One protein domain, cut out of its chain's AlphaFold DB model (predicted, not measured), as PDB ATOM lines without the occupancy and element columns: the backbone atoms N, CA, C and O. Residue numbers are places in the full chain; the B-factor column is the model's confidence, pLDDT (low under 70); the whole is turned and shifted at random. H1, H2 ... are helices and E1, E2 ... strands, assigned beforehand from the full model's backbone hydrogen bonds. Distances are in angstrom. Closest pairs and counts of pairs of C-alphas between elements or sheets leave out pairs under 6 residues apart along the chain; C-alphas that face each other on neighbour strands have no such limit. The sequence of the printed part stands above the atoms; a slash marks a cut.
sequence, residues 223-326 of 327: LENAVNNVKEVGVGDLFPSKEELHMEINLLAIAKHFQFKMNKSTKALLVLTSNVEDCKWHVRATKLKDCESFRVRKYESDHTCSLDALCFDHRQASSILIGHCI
ATOM      1  N   LEU A 223     234.410 187.086 198.475       48.00
ATOM      2  CA  LEU A 223     235.576 187.743 197.873       48.00
ATOM      3  C   LEU A 223     235.854 187.232 196.452       48.00
ATOM      4  O   LEU A 223     236.109 188.039 195.563       48.00
ATOM      5  N   GLU A 224     235.746 185.922 196.218       50.41
ATOM      6  CA  GLU A 224     235.917 185.326 194.885       50.41
ATOM      7  C   GLU A 224     234.866 185.867 193.899       50.41
ATOM      8  O   GLU A 224     235.194 186.284 192.790       50.41
ATOM      9  N   ASN A 225     233.611 185.991 194.342       54.00
ATOM     10  CA  ASN A 225     232.560 186.646 193.565       54.00
ATOM     11  C   ASN A 225     232.850 188.133 193.314       54.00
ATOM     12  O   ASN A 225     232.589 188.618 192.216       54.00
ATOM     13  N   ALA A 226     233.382 188.869 194.292       53.91
ATOM     14  CA  ALA A 226     233.736 190.274 194.098       53.91
ATOM     15  C   ALA A 226     234.854 190.440 193.058       53.91
ATOM     16  O   ALA A 226     234.730 191.290 192.185       53.91
ATOM     17  N   VAL A 227     235.894 189.597 193.111       55.28
ATOM     18  CA  VAL A 227     237.039 189.595 192.180       55.28
ATOM     19  C   VAL A 227     236.620 189.181 190.763       55.28
ATOM     20  O   VAL A 227     237.046 189.804 189.791       55.28
ATOM     21  N   ASN A 228     235.733 188.193 190.629       58.09
ATOM     22  CA  ASN A 228     235.247 187.728 189.323       58.09
ATOM     23  C   ASN A 228     234.286 188.717 188.635       58.09
ATOM     24  O   ASN A 228     234.096 188.636 187.425       58.09
ATOM     25  N   ASN A 229     233.686 189.648 189.385       64.12
ATOM     26  CA  ASN A 229     232.724 190.634 188.873       64.12
ATOM     27  C   ASN A 229     233.280 192.069 188.802       64.12
ATOM     28  O   ASN A 229     232.510 193.010 188.583       64.12
ATOM     29  N   VAL A 230     234.587 192.257 189.005       70.75
ATOM     30  CA  VAL A 230     235.223 193.581 188.952       70.75
ATOM     31  C   VAL A 230     235.053 194.192 187.566       70.75
ATOM     32  O   VAL A 230     235.316 193.541 186.551       70.75
ATOM     33  N   LYS A 231     234.639 195.460 187.510       74.31
ATOM     34  CA  LYS A 231     234.467 196.163 186.236       74.31
ATOM     35  C   LYS A 231     235.793 196.751 185.782       74.31
ATOM     36  O   LYS A 231     236.572 197.267 186.579       74.31
ATOM     37  N   GLU A 232     236.046 196.715 184.475       77.75
ATOM     38  CA  GLU A 232     237.180 197.450 183.922       77.75
ATOM     39  C   GLU A 232     236.996 198.949 184.149       77.75
ATOM     40  O   GLU A 232     235.937 199.508 183.874       77.75
ATOM     41  N   VAL A 233     238.046 199.592 184.658       83.62
ATOM     42  CA  VAL A 233     238.080 201.039 184.860       83.62
ATOM     43  C   VAL A 233     238.564 201.702 183.576       83.62
ATOM     44  O   VAL A 233     239.621 201.358 183.054       83.62
ATOM     45  N   GLY A 234     237.815 202.683 183.086       87.69
ATOM     46  CA  GLY A 234     238.120 203.474 181.903       87.69
ATOM     47  C   GLY A 234     238.448 204.936 182.210       87.69
ATOM     48  O   GLY A 234     238.171 205.483 183.282       87.69
ATOM     49  N   VAL A 235     239.042 205.620 181.229       89.62
ATOM     50  CA  VAL A 235     239.188 207.080 181.276       89.62
ATOM     51  C   VAL A 235     237.810 207.725 181.146       89.62
ATOM     52  O   VAL A 235     237.089 207.470 180.189       89.62
ATOM     53  N   GLY A 236     237.474 208.620 182.074       83.94
ATOM     54  CA  GLY A 236     236.179 209.298 182.122       83.94
ATOM     55  C   GLY A 236     235.231 208.757 183.191       83.94
ATOM     56  O   GLY A 236     234.332 209.499 183.597       83.94
ATOM     57  N   ASP A 237     235.488 207.553 183.706       83.69
ATOM     58  CA  ASP A 237     234.650 206.908 184.714       83.69
ATOM     59  C   ASP A 237     234.555 207.720 186.002       83.69
ATOM     60  O   ASP A 237     235.501 208.405 186.419       83.69
ATOM     61  N   LEU A 238     233.377 207.642 186.620       83.38
ATOM     62  CA  LEU A 238     233.010 208.368 187.824       83.38
ATOM     63  C   LEU A 238     232.818 207.409 188.988       83.38
ATOM     64  O   LEU A 238     232.027 206.476 188.914       83.38
ATOM     65  N   PHE A 239     233.494 207.724 190.084       79.00
ATOM     66  CA  PHE A 239     233.402 207.002 191.340       79.00
ATOM     67  C   PHE A 239     232.830 207.932 192.406       79.00
ATOM     68  O   PHE A 239     233.268 209.084 192.483       79.00
ATOM     69  N   PRO A 240     231.873 207.477 193.229       76.62
ATOM     70  CA  PRO A 240     231.255 208.297 194.270       76.62
ATOM     71  C   PRO A 240     232.249 208.892 195.272       76.62
ATOM     72  O   PRO A 240     232.034 210.011 195.739       76.62
ATOM     73  N   SER A 241     233.353 208.192 195.545       75.75
ATOM     74  CA  SER A 241     234.421 208.640 196.439       75.75
ATOM     75  C   SER A 241     235.807 208.187 195.964       75.75
ATOM     76  O   SER A 241     235.952 207.320 195.095       75.75
ATOM     77  N   LYS A 242     236.857 208.775 196.547       83.25
ATOM     78  CA  LYS A 242     238.246 208.334 196.330       83.25
ATOM     79  C   LYS A 242     238.453 206.911 196.840       83.25
ATOM     80  O   LYS A 242     239.233 206.156 196.266       83.25
ATOM     81  N   GLU A 243     237.796 206.593 197.946       76.06
ATOM     82  CA  GLU A 243     237.877 205.325 198.649       76.06
ATOM     83  C   GLU A 243     237.283 204.209 197.791       76.06
ATOM     84  O   GLU A 243     237.947 203.195 197.603       76.06
ATOM     85  N   GLU A 244     236.122 204.435 197.175       74.00
ATOM     86  CA  GLU A 244     235.507 203.480 196.243       74.00
ATOM     87  C   GLU A 244     236.350 203.264 194.988       74.00
ATOM     88  O   GLU A 244     236.598 202.124 194.609       74.00
ATOM     89  N   LEU A 245     236.881 204.337 194.390       80.88
ATOM     90  CA  LEU A 245     237.830 204.199 193.282       80.88
ATOM     91  C   LEU A 245     239.052 203.368 193.694       80.88
ATOM     92  O   LEU A 245     239.523 202.520 192.943       80.88
ATOM     93  N   HIS A 246     239.599 203.617 194.883       81.31
ATOM     94  CA  HIS A 246     240.764 202.885 195.360       81.31
ATOM     95  C   HIS A 246     240.434 201.411 195.627       81.31
ATOM     96  O   HIS A 246     241.252 200.552 195.310       81.31
ATOM     97  N   MET A 247     239.248 201.109 196.162       73.50
ATOM     98  CA  MET A 247     238.762 199.738 196.335       73.50
ATOM     99  C   MET A 247     238.615 199.020 194.993       73.50
ATOM    100  O   MET A 247     239.141 197.920 194.856       73.50
ATOM    101  N   GLU A 248     238.002 199.652 193.991       77.31
ATOM    102  CA  GLU A 248     237.837 199.050 192.662       77.31
ATOM    103  C   GLU A 248     239.196 198.754 192.013       77.31
ATOM    104  O   GLU A 248     239.437 197.657 191.516       77.31
ATOM    105  N   ILE A 249     240.143 199.695 192.096       81.19
ATOM    106  CA  ILE A 249     241.499 199.488 191.573       81.19
ATOM    107  C   ILE A 249     242.252 198.404 192.363       81.19
ATOM    108  O   ILE A 249     243.032 197.659 191.773       81.19
ATOM    109  N   ASN A 250     242.020 198.272 193.674       73.62
ATOM    110  CA  ASN A 250     242.580 197.175 194.470       73.62
ATOM    111  C   ASN A 250     242.048 195.817 194.004       73.62
ATOM    112  O   ASN A 250     242.833 194.880 193.875       73.62
ATOM    113  N   LEU A 251     240.744 195.714 193.744       68.06
ATOM    114  CA  LEU A 251     240.121 194.487 193.256       68.06
ATOM    115  C   LEU A 251     240.577 194.150 191.830       68.06
ATOM    116  O   LEU A 251     240.903 192.999 191.564       68.06
ATOM    117  N   LEU A 252     240.700 195.146 190.946       75.62
ATOM    118  CA  LEU A 252     241.257 194.968 189.598       75.62
ATOM    119  C   LEU A 252     242.690 194.451 189.629       75.62
ATOM    120  O   LEU A 252     243.055 193.585 188.839       75.62
ATOM    121  N   ALA A 253     243.496 194.998 190.530       72.06
ATOM    122  CA  ALA A 253     244.869 194.576 190.727       72.06
ATOM    123  C   ALA A 253     244.937 193.108 191.186       72.06
ATOM    124  O   ALA A 253     245.727 192.341 190.634       72.06
ATOM    125  N   ILE A 254     244.041 192.691 192.097       63.19
ATOM    126  CA  ILE A 254     243.923 191.291 192.543       63.19
ATOM    127  C   ILE A 254     243.504 190.396 191.373       63.19
ATOM    128  O   ILE A 254     244.163 189.393 191.112       63.19
ATOM    129  N   ALA A 255     242.449 190.784 190.650       66.31
ATOM    130  CA  ALA A 255     241.879 190.020 189.541       66.31
ATOM    131  C   ALA A 255     242.858 189.843 188.370       66.31
ATOM    132  O   ALA A 255     242.911 188.786 187.752       66.31
ATOM    133  N   LYS A 256     243.638 190.884 188.060       68.06
ATOM    134  CA  LYS A 256     244.607 190.898 186.951       68.06
ATOM    135  C   LYS A 256     246.043 190.619 187.411       68.06
ATOM    136  O   LYS A 256     246.975 190.771 186.626       68.06
ATOM    137  N   HIS A 257     246.215 190.220 188.670       63.47
ATOM    138  CA  HIS A 257     247.477 189.802 189.277       63.47
ATOM    139  C   HIS A 257     248.648 190.790 189.122       63.47
ATOM    140  O   HIS A 257     249.777 190.394 188.823       63.47
ATOM    141  N   PHE A 258     248.421 192.081 189.362       67.06
ATOM    142  CA  PHE A 258     249.483 193.095 189.327       67.06
ATOM    143  C   PHE A 258     249.508 193.929 190.607       67.06
ATOM    144  O   PHE A 258     248.484 194.143 191.232       67.06
ATOM    145  N   GLN A 259     250.665 194.484 190.984       70.44
ATOM    146  CA  GLN A 259     250.756 195.393 192.131       70.44
ATOM    147  C   GLN A 259     251.046 196.841 191.729       70.44
ATOM    148  O   GLN A 259     251.814 197.126 190.811       70.44
ATOM    149  N   PHE A 260     250.520 197.767 192.526       78.88
ATOM    150  CA  PHE A 260     250.806 199.195 192.446       78.88
ATOM    151  C   PHE A 260     251.136 199.828 193.805       78.88
ATOM    152  O   PHE A 260     250.888 199.261 194.876       78.88
ATOM    153  N   LYS A 261     251.659 201.055 193.751       83.19
ATOM    154  CA  LYS A 261     251.923 201.923 194.899       83.19
ATOM    155  C   LYS A 261     251.122 203.209 194.801       83.19
ATOM    156  O   LYS A 261     250.821 203.722 193.721       83.19
ATOM    157  N   MET A 262     250.822 203.765 195.968       84.38
ATOM    158  CA  MET A 262     250.288 205.113 196.078       84.38
ATOM    159  C   MET A 262     251.412 206.113 195.805       84.38
ATOM    160  O   MET A 262     252.315 206.261 196.623       84.38
ATOM    161  N   ASN A 263     251.358 206.789 194.656       85.56
ATOM    162  CA  ASN A 263     252.328 207.825 194.307       85.56
ATOM    163  C   ASN A 263     251.926 209.172 194.924       85.56
ATOM    164  O   ASN A 263     252.714 209.831 195.597       85.56
ATOM    165  N   LYS A 264     250.660 209.576 194.751       87.00
ATOM    166  CA  LYS A 264     250.137 210.812 195.347       87.00
ATOM    167  C   LYS A 264     248.679 210.650 195.747       87.00
ATOM    168  O   LYS A 264     247.857 210.235 194.938       87.00
ATOM    169  N   SER A 265     248.340 211.024 196.975       87.94
ATOM    170  CA  SER A 265     246.957 211.049 197.457       87.94
ATOM    171  C   SER A 265     246.712 212.329 198.241       87.94
ATOM    172  O   SER A 265     247.455 212.673 199.155       87.94
ATOM    173  N   THR A 266     245.683 213.068 197.847       90.56
ATOM    174  CA  THR A 266     245.227 214.295 198.510       90.56
ATOM    175  C   THR A 266     243.697 214.277 198.592       90.56
ATOM    176  O   THR A 266     243.056 213.284 198.234       90.56
ATOM    177  N   LYS A 267     243.079 215.374 199.045       86.00
ATOM    178  CA  LYS A 267     241.614 215.523 199.008       86.00
ATOM    179  C   LYS A 267     241.047 215.672 197.589       86.00
ATOM    180  O   LYS A 267     239.871 215.410 197.398       86.00
ATOM    181  N   ALA A 268     241.856 216.084 196.608       89.38
ATOM    182  CA  ALA A 268     241.392 216.388 195.249       89.38
ATOM    183  C   ALA A 268     242.045 215.536 194.146       89.38
ATOM    184  O   ALA A 268     241.664 215.635 192.981       89.38
ATOM    185  N   LEU A 269     243.043 214.720 194.489       90.31
ATOM    186  CA  LEU A 269     243.883 213.999 193.533       90.31
ATOM    187  C   LEU A 269     244.272 212.632 194.091       90.31
ATOM    188  O   LEU A 269     244.773 212.557 195.214       90.31
ATOM    189  N   LEU A 270     244.113 211.602 193.266       88.88
ATOM    190  CA  LEU A 270     244.658 210.264 193.463       88.88
ATOM    191  C   LEU A 270     245.546 209.914 192.262       88.88
ATOM    192  O   LEU A 270     245.123 210.055 191.115       88.88
ATOM    193  N   VAL A 271     246.776 209.482 192.530       91.62
ATOM    194  CA  VAL A 271     247.732 208.984 191.538       91.62
ATOM    195  C   VAL A 271     248.304 207.663 192.029       91.62
ATOM    196  O   VAL A 271     248.930 207.609 193.094       91.62
ATOM    197  N   LEU A 272     248.112 206.623 191.227       90.88
ATOM    198  CA  LEU A 272     248.622 205.276 191.448       90.88
ATOM    199  C   LEU A 272     249.585 204.935 190.313       90.88
ATOM    200  O   LEU A 272     249.336 205.279 189.158       90.88
ATOM    201  N   THR A 273     250.691 204.283 190.642       88.38
ATOM    202  CA  THR A 273     251.708 203.864 189.666       88.38
ATOM    203  C   THR A 273     252.147 202.449 189.975       88.38
ATOM    204  O   THR A 273     252.049 202.021 191.125       88.38
ATOM    205  N   SER A 274     252.692 201.750 188.987       80.12
ATOM    206  CA  SER A 274     253.287 200.433 189.207       80.12
ATOM    207  C   SER A 274     254.367 200.454 190.298       80.12
ATOM    208  O   SER A 274     254.981 201.489 190.593       80.12
ATOM    209  N   ASN A 275     254.597 199.288 190.903       71.62
ATOM    210  CA  ASN A 275     255.725 199.069 191.807       71.62
ATOM    211  C   ASN A 275     257.057 198.931 191.063       71.62
ATOM    212  O   ASN A 275     258.096 199.191 191.661       71.62
ATOM    213  N   VAL A 276     257.012 198.549 189.786       73.19
ATOM    214  CA  VAL A 276     258.192 198.348 188.943       73.19
ATOM    215  C   VAL A 276     258.611 199.681 188.326       73.19
ATOM    216  O   VAL A 276     257.765 200.426 187.823       73.19
ATOM    217  N   GLU A 277     259.906 199.988 188.386       71.50
ATOM    218  CA  GLU A 277     260.482 201.159 187.716       71.50
ATOM    219  C   GLU A 277     260.282 201.059 186.196       71.50
ATOM    220  O   GLU A 277     260.232 199.968 185.634       71.50
ATOM    221  N   ASP A 278     260.054 202.200 185.545       77.75
ATOM    222  CA  ASP A 278     259.771 202.320 184.103       77.75
ATOM    223  C   ASP A 278     258.537 201.560 183.574       77.75
ATOM    224  O   ASP A 278     258.280 201.509 182.367       77.75
ATOM    225  N   CYS A 279     257.703 201.020 184.465       80.81
ATOM    226  CA  CYS A 279     256.426 200.443 184.075       80.81
ATOM    227  C   CYS A 279     255.414 201.542 183.717       80.81
ATOM    228  O   CYS A 279     255.206 202.495 184.473       80.81
ATOM    229  N   LYS A 280     254.755 201.387 182.563       85.19
ATOM    230  CA  LYS A 280     253.806 202.382 182.035       85.19
ATOM    231  C   LYS A 280     252.487 202.455 182.802       85.19
ATOM    232  O   LYS A 280     251.815 203.482 182.708       85.19
ATOM    233  N   TRP A 281     252.137 201.419 183.569       89.19
ATOM    234  CA  TRP A 281     250.865 201.370 184.283       89.19
ATOM    235  C   TRP A 281     250.708 202.548 185.244       89.19
ATOM    236  O   TRP A 281     251.559 202.817 186.107       89.19
ATOM    237  N   HIS A 282     249.591 203.255 185.097       90.12
ATOM    238  CA  HIS A 282     249.355 204.514 185.784       90.12
ATOM    239  C   HIS A 282     247.859 204.834 185.853       90.12
ATOM    240  O   HIS A 282     247.158 204.821 184.841       90.12
ATOM    241  N   VAL A 283     247.395 205.272 187.023       93.06
ATOM    242  CA  VAL A 283     246.054 205.841 187.218       93.06
ATOM    243  C   VAL A 283     246.190 207.254 187.759       93.06
ATOM    244  O   VAL A 283     246.881 207.485 188.751       93.06
ATOM    245  N   ARG A 284     245.463 208.202 187.167       96.12
ATOM    246  CA  ARG A 284     245.252 209.536 187.730       96.12
ATOM    247  C   ARG A 284     243.773 209.852 187.760       96.12
ATOM    248  O   ARG A 284     243.133 209.924 186.712       96.12
ATOM    249  N   ALA A 285     243.265 210.155 188.945       93.81
ATOM    250  CA  ALA A 285     241.898 210.600 189.149       93.81
ATOM    251  C   ALA A 285     241.845 211.904 189.940       93.81
ATOM    252  O   ALA A 285     242.685 212.179 190.797       93.81
ATOM    253  N   THR A 286     240.845 212.722 189.638       93.38
ATOM    254  CA  THR A 286     240.641 214.025 190.281       93.38
ATOM    255  C   THR A 286     239.219 214.145 190.782       93.38
ATOM    256  O   THR A 286     238.293 213.783 190.051       93.38
ATOM    257  N   LYS A 287     239.054 214.739 191.960       89.56
ATOM    258  CA  LYS A 287     237.748 215.103 192.505       89.56
ATOM    259  C   LYS A 287     237.049 216.117 191.593       89.56
ATOM    260  O   LYS A 287     237.702 217.011 191.045       89.56
ATOM    261  N   LEU A 288     235.746 215.960 191.393       84.69
ATOM    262  CA  LEU A 288     234.923 216.951 190.707       84.69
ATOM    263  C   LEU A 288     234.692 218.172 191.602       84.69
ATOM    264  O   LEU A 288     234.783 218.109 192.826       84.69
ATOM    265  N   LYS A 289     234.427 219.318 190.975       80.31
ATOM    266  CA  LYS A 289     234.098 220.529 191.719       80.31
ATOM    267  C   LYS A 289     232.734 220.329 192.389       80.31
ATOM    268  O   LYS A 289     231.823 219.809 191.752       80.31
ATOM    269  N   ASP A 290     232.630 220.721 193.653       78.00
ATOM    270  CA  ASP A 290     231.377 220.767 194.417       78.00
ATOM    271  C   ASP A 290     230.708 219.405 194.726       78.00
ATOM    272  O   ASP A 290     229.585 219.374 195.223       78.00
ATOM    273  N   CYS A 291     231.392 218.269 194.521       78.31
ATOM    274  CA  CYS A 291     230.945 216.959 195.015       78.31
ATOM    275  C   CYS A 291     232.118 216.039 195.399       78.31
ATOM    276  O   CYS A 291     233.268 216.312 195.063       78.31
ATOM    277  N   GLU A 292     231.837 214.943 196.115       76.56
ATOM    278  CA  GLU A 292     232.848 213.968 196.569       76.56
ATOM    279  C   GLU A 292     233.355 213.024 195.473       76.56
ATOM    280  O   GLU A 292     234.357 212.337 195.667       76.56
ATOM    281  N   SER A 293     232.722 213.036 194.300       74.81
ATOM    282  CA  SER A 293     233.016 212.082 193.238       74.81
ATOM    283  C   SER A 293     234.373 212.318 192.581       74.81
ATOM    284  O   SER A 293     234.783 213.450 192.307       74.81
ATOM    285  N   PHE A 294     235.057 211.226 192.257       86.94
ATOM    286  CA  PHE A 294     236.329 211.217 191.549       86.94
ATOM    287  C   PHE A 294     236.123 210.780 190.105       86.94
ATOM    288  O   PHE A 294     235.452 209.791 189.833       86.94
ATOM    289  N   ARG A 295     236.743 211.510 189.175       86.19
ATOM    290  CA  ARG A 295     236.810 211.127 187.764       86.19
ATOM    291  C   ARG A 295     238.194 210.613 187.416       86.19
ATOM    292  O   ARG A 295     239.179 211.315 187.677       86.19
ATOM    293  N   VAL A 296     238.267 209.469 186.747       91.81
ATOM    294  CA  VAL A 296     239.509 208.967 186.146       91.81
ATOM    295  C   VAL A 296     239.875 209.859 184.959       91.81
ATOM    296  O   VAL A 296     239.129 209.986 183.993       91.81
ATOM    297  N   ARG A 297     241.013 210.552 185.050       91.25
ATOM    298  CA  ARG A 297     241.500 211.501 184.031       91.25
ATOM    299  C   ARG A 297     242.489 210.875 183.068       91.25
ATOM    300  O   ARG A 297     242.566 211.305 181.925       91.25
ATOM    301  N   LYS A 298     243.269 209.917 183.550       91.75
ATOM    302  CA  LYS A 298     244.207 209.152 182.741       91.75
ATOM    303  C   LYS A 298     244.344 207.766 183.348       91.75
ATOM    304  O   LYS A 298     244.522 207.651 184.561       91.75
ATOM    305  N   TYR A 299     244.284 206.760 182.493       90.81
ATOM    306  CA  TYR A 299     244.480 205.371 182.846       90.81
ATOM    307  C   TYR A 299     245.317 204.717 181.757       90.81
ATOM    308  O   TYR A 299     244.938 204.757 180.594       90.81
ATOM    309  N   GLU A 300     246.463 204.184 182.156       87.44
ATOM    310  CA  GLU A 300     247.318 203.359 181.318       87.44
ATOM    311  C   GLU A 300     247.216 201.940 181.874       87.44
ATOM    312  O   GLU A 300     247.719 201.672 182.969       87.44
ATOM    313  N   SER A 301     246.497 201.070 181.166       81.50
ATOM    314  CA  SER A 301     246.280 199.675 181.563       81.50
ATOM    315  C   SER A 301     247.489 198.788 181.286       81.50
ATOM    316  O   SER A 301     247.620 197.726 181.890       81.50
ATOM    317  N   ASP A 302     248.365 199.218 180.378       78.50
ATOM    318  CA  ASP A 302     249.469 198.406 179.890       78.50
ATOM    319  C   ASP A 302     250.575 198.280 180.937       78.50
ATOM    320  O   ASP A 302     251.222 199.250 181.350       78.50
ATOM    321  N   HIS A 303     250.837 197.036 181.318       71.69
ATOM    322  CA  HIS A 303     252.015 196.667 182.079       71.69
ATOM    323  C   HIS A 303     253.150 196.322 181.115       71.69
ATOM    324  O   HIS A 303     253.064 195.367 180.352       71.69
ATOM    325  N   THR A 304     254.239 197.091 181.164       65.81
ATOM    326  CA  THR A 304     255.500 196.748 180.477       65.81
ATOM    327  C   THR A 304     256.438 195.917 181.350       65.81
ATOM    328  O   THR A 304     257.471 195.454 180.877       65.81
ATOM    329  N   CYS A 305     256.093 195.729 182.627       58.75
ATOM    330  CA  CYS A 305     256.780 194.794 183.509       58.75
ATOM    331  C   CYS A 305     256.379 193.358 183.140       58.75
ATOM    332  O   CYS A 305     255.205 193.122 182.855       58.75
ATOM    333  N   SER A 306     257.335 192.420 183.137       47.66
ATOM    334  CA  SER A 306     257.057 191.027 182.770       47.66
ATOM    335  C   SER A 306     255.965 190.424 183.659       47.66
ATOM    336  O   SER A 306     255.745 190.863 184.793       47.66
ATOM    337  N   LEU A 307     255.288 189.383 183.164       45.66
ATOM    338  CA  LEU A 307     254.389 188.559 183.980       45.66
ATOM    339  C   LEU A 307     255.137 187.978 185.209       45.66
ATOM    340  O   LEU A 307     254.532 187.710 186.245       45.66
ATOM    341  N   ASP A 308     256.475 187.976 185.208       38.94
ATOM    342  CA  ASP A 308     257.325 187.762 186.388       38.94
ATOM    343  C   ASP A 308     257.250 188.890 187.440       38.94
ATOM    344  O   ASP A 308     257.964 188.840 188.434       38.94
ATOM    345  N   ALA A 309     256.269 189.800 187.346       39.22
ATOM    346  CA  ALA A 309     255.789 190.687 188.414       39.22
ATOM    347  C   ALA A 309     254.431 190.282 189.056       39.22
ATOM    348  O   ALA A 309     254.092 190.871 190.081       39.22
ATOM    349  N   LEU A 310     253.709 189.258 188.539       39.47
ATOM    350  CA  LEU A 310     252.630 188.482 189.215       39.47
ATOM    351  C   LEU A 310     253.017 188.030 190.628       39.47
ATOM    352  O   LEU A 310     253.450 186.901 190.849       39.47
ATOM    353  N   CYS A 311     252.959 188.926 191.592       40.06
ATOM    354  CA  CYS A 311     253.129 188.548 192.968       40.06
ATOM    355  C   CYS A 311     251.813 187.929 193.411       40.06
ATOM    356  O   CYS A 311     250.786 188.599 193.427       40.06
ATOM    357  N   PHE A 312     251.845 186.653 193.780       35.56
ATOM    358  CA  PHE A 312     250.761 186.050 194.547       35.56
ATOM    359  C   PHE A 312     250.589 186.773 195.897       35.56
ATOM    360  O   PHE A 312     249.598 186.534 196.583       35.56
ATOM    361  N   ASP A 313     251.525 187.673 196.264       45.38
ATOM    362  CA  ASP A 313     251.368 188.632 197.362       45.38
ATOM    363  C   ASP A 313     250.603 189.799 196.784       45.38
ATOM    364  O   ASP A 313     251.090 190.455 195.871       45.38
ATOM    365  N   HIS A 314     249.412 190.087 197.291       51.72
ATOM    366  CA  HIS A 314     248.688 191.266 196.852       51.72
ATOM    367  C   HIS A 314     248.663 192.278 197.987       51.72
ATOM    368  O   HIS A 314     247.831 192.204 198.888       51.72
ATOM    369  N   ARG A 315     249.577 193.260 197.957       58.75
ATOM    370  CA  ARG A 315     249.654 194.331 198.971       58.75
ATOM    371  C   ARG A 315     248.311 195.056 199.164       58.75
ATOM    372  O   ARG A 315     248.075 195.667 200.204       58.75
ATOM    373  N   GLN A 316     247.438 194.995 198.167       62.62
ATOM    374  CA  GLN A 316     246.123 195.603 198.171       62.62
ATOM    375  C   GLN A 316     245.044 194.723 198.826       62.62
ATOM    376  O   GLN A 316     243.992 195.254 199.172       62.62
ATOM    377  N   ALA A 317     245.295 193.428 199.065       52.25
ATOM    378  CA  ALA A 317     244.422 192.528 199.832       52.25
ATOM    379  C   ALA A 317     244.518 192.822 201.344       52.25
ATOM    380  O   ALA A 317     244.897 191.988 202.166       52.25
ATOM    381  N   SER A 318     244.229 194.070 201.713       47.56
ATOM    382  CA  SER A 318     244.234 194.529 203.100       47.56
ATOM    383  C   SER A 318     243.057 193.944 203.883       47.56
ATOM    384  O   SER A 318     241.994 193.688 203.322       47.56
ATOM    385  N   SER A 319     243.201 193.820 205.206       43.94
ATOM    386  CA  SER A 319     242.108 193.397 206.096       43.94
ATOM    387  C   SER A 319     240.865 194.290 205.989       43.94
ATOM    388  O   SER A 319     239.754 193.808 206.177       43.94
ATOM    389  N   ILE A 320     241.037 195.571 205.642       46.97
ATOM    390  CA  ILE A 320     239.936 196.510 205.383       46.97
ATOM    391  C   ILE A 320     239.182 196.115 204.114       46.97
ATOM    392  O   ILE A 320     237.958 196.065 204.140       46.97
ATOM    393  N   LEU A 321     239.891 195.826 203.019       45.88
ATOM    394  CA  LEU A 321     239.272 195.403 201.759       45.88
ATOM    395  C   LEU A 321     238.534 194.071 201.936       45.88
ATOM    396  O   LEU A 321     237.374 193.962 201.561       45.88
ATOM    397  N   ILE A 322     239.179 193.104 202.592       47.00
ATOM    398  CA  ILE A 322     238.586 191.799 202.904       47.00
ATOM    399  C   ILE A 322     237.313 191.978 203.748       47.00
ATOM    400  O   ILE A 322     236.278 191.411 203.420       47.00
ATOM    401  N   GLY A 323     237.347 192.842 204.769       40.09
ATOM    402  CA  GLY A 323     236.172 193.162 205.583       40.09
ATOM    403  C   GLY A 323     235.044 193.894 204.843       40.09
ATOM    404  O   GLY A 323     233.905 193.805 205.276       40.09
ATOM    405  N   HIS A 324     235.317 194.593 203.734       47.28
ATOM    406  CA  HIS A 324     234.268 195.186 202.886       47.28
ATOM    407  C   HIS A 324     233.630 194.161 201.942       47.28
ATOM    408  O   HIS A 324     232.471 194.314 201.557       47.28
ATOM    409  N   CYS A 325     234.385 193.136 201.547       39.50
ATOM    410  CA  CYS A 325     233.904 192.076 200.665       39.50
ATOM    411  C   CYS A 325     233.101 191.001 201.413       39.50
ATOM    412  O   CYS A 325     232.308 190.302 200.788       39.50
ATOM    413  N   ILE A 326     233.286 190.871 202.728       40.09
ATOM    414  CA  ILE A 326     232.564 189.929 203.592       40.09
ATOM    415  C   ILE A 326     231.393 190.676 204.247       40.09
ATOM    416  O   ILE A 326     231.613 191.644 204.973       40.09
TER     417      ILE A 326
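AT A GLANCE: This is residues 223 to 326 of the 327 residues of an uncharacterized protein of Acer yangbiense (UniProt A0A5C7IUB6). A four-stranded antiparallel sheet has one helix, H2, lying along one of its faces, while its other face has no named helix; the short end helices H1 and H3 sit beyond H2, on its side away from the sheet. The long link of residues 301 to 318 leads from E4 past the end of H2 to H3, and residues 238 to 239, before H2, pair with edge strand E4. The printed part has 104 residues with three named helices and four named strands, in the order H1 H2 E1 E2 E3 E4 H3; the sheet's order is E1 E2 E3 E4 and the class is mixed. The whole is compact, with a radius of gyration of the C-alphas of 13.4 A and spans of 42 by 35 by 20 A.

HOW THE PARTS SIT: E1, residues 260 to 265, E2, residues 269 to 274, E3, residues 282 to 287, and E4, residues 294 to 300, form a meander, each strand the antiparallel neighbour of the one before, and each successive pair is a hairpin. Across E1 and E2, N 271 and O 264 are 2.7 A apart, within hydrogen-bond range; across E2 and E3, N 270 and O 285 are 2.9 A apart; across E3 and E4, N 284 and O 298 are 2.8 A apart. H2, residues 242 to 255, is on the sheet at a height of 9.0 A, making two layers, a helix on one face of a sheet. It lies over E3 and runs along the strands, at 12 degrees to E3 on the local plane. H1, residues 223 to 228, touches H2 at residues 251 to 255 alone, about perpendicular at 78 degrees; the closest C-alphas, of Val 227 and Ala 255, are 5.5 A apart. H3, residues 319 to 325, only just touches H1, with 3 pairs of C-alphas within 8 A, the closest those of Leu 223 and Cys 325 at 5.4 A. H2 and H3 are close but not clearly touching, the closest C-alphas being those of Met 247 and Leu 321 at 7.0 A. In H1, H2 and H3 every O i to N i+4 pair is within hydrogen-bond range.

IN THESE COORDINATES: E1 measures 13.4 A from first to last C-alpha, E2 17.1 A, E3 17.1 A and E4 16.9 A. H2 measures 19.9 A, from C-alpha 242 at (238.246, 208.334, 196.330) to C-alpha 255 at (241.879, 190.020, 189.541). H1 measures 8.6 A and begins at C-alpha 223, (235.576, 187.743, 197.873). H3 measures 9.9 A and ends at C-alpha 325, (233.904, 192.076, 200.665).

THE WHOLE: The C-alphas of Asp 290 and Asp 308, the two farthest apart, are 42.7 A apart, while those of Leu 223 and Ile 326, the first and last printed, are 6.8 A apart. The printed part has no cut. The links H1 to H2 and E4 to H3 are long, with 13 and 18 residues. The mean pLDDT of the printed part is 72.0; it is under 70 at residues 223 to 229, 251, 254 to 258 and 304 to 326.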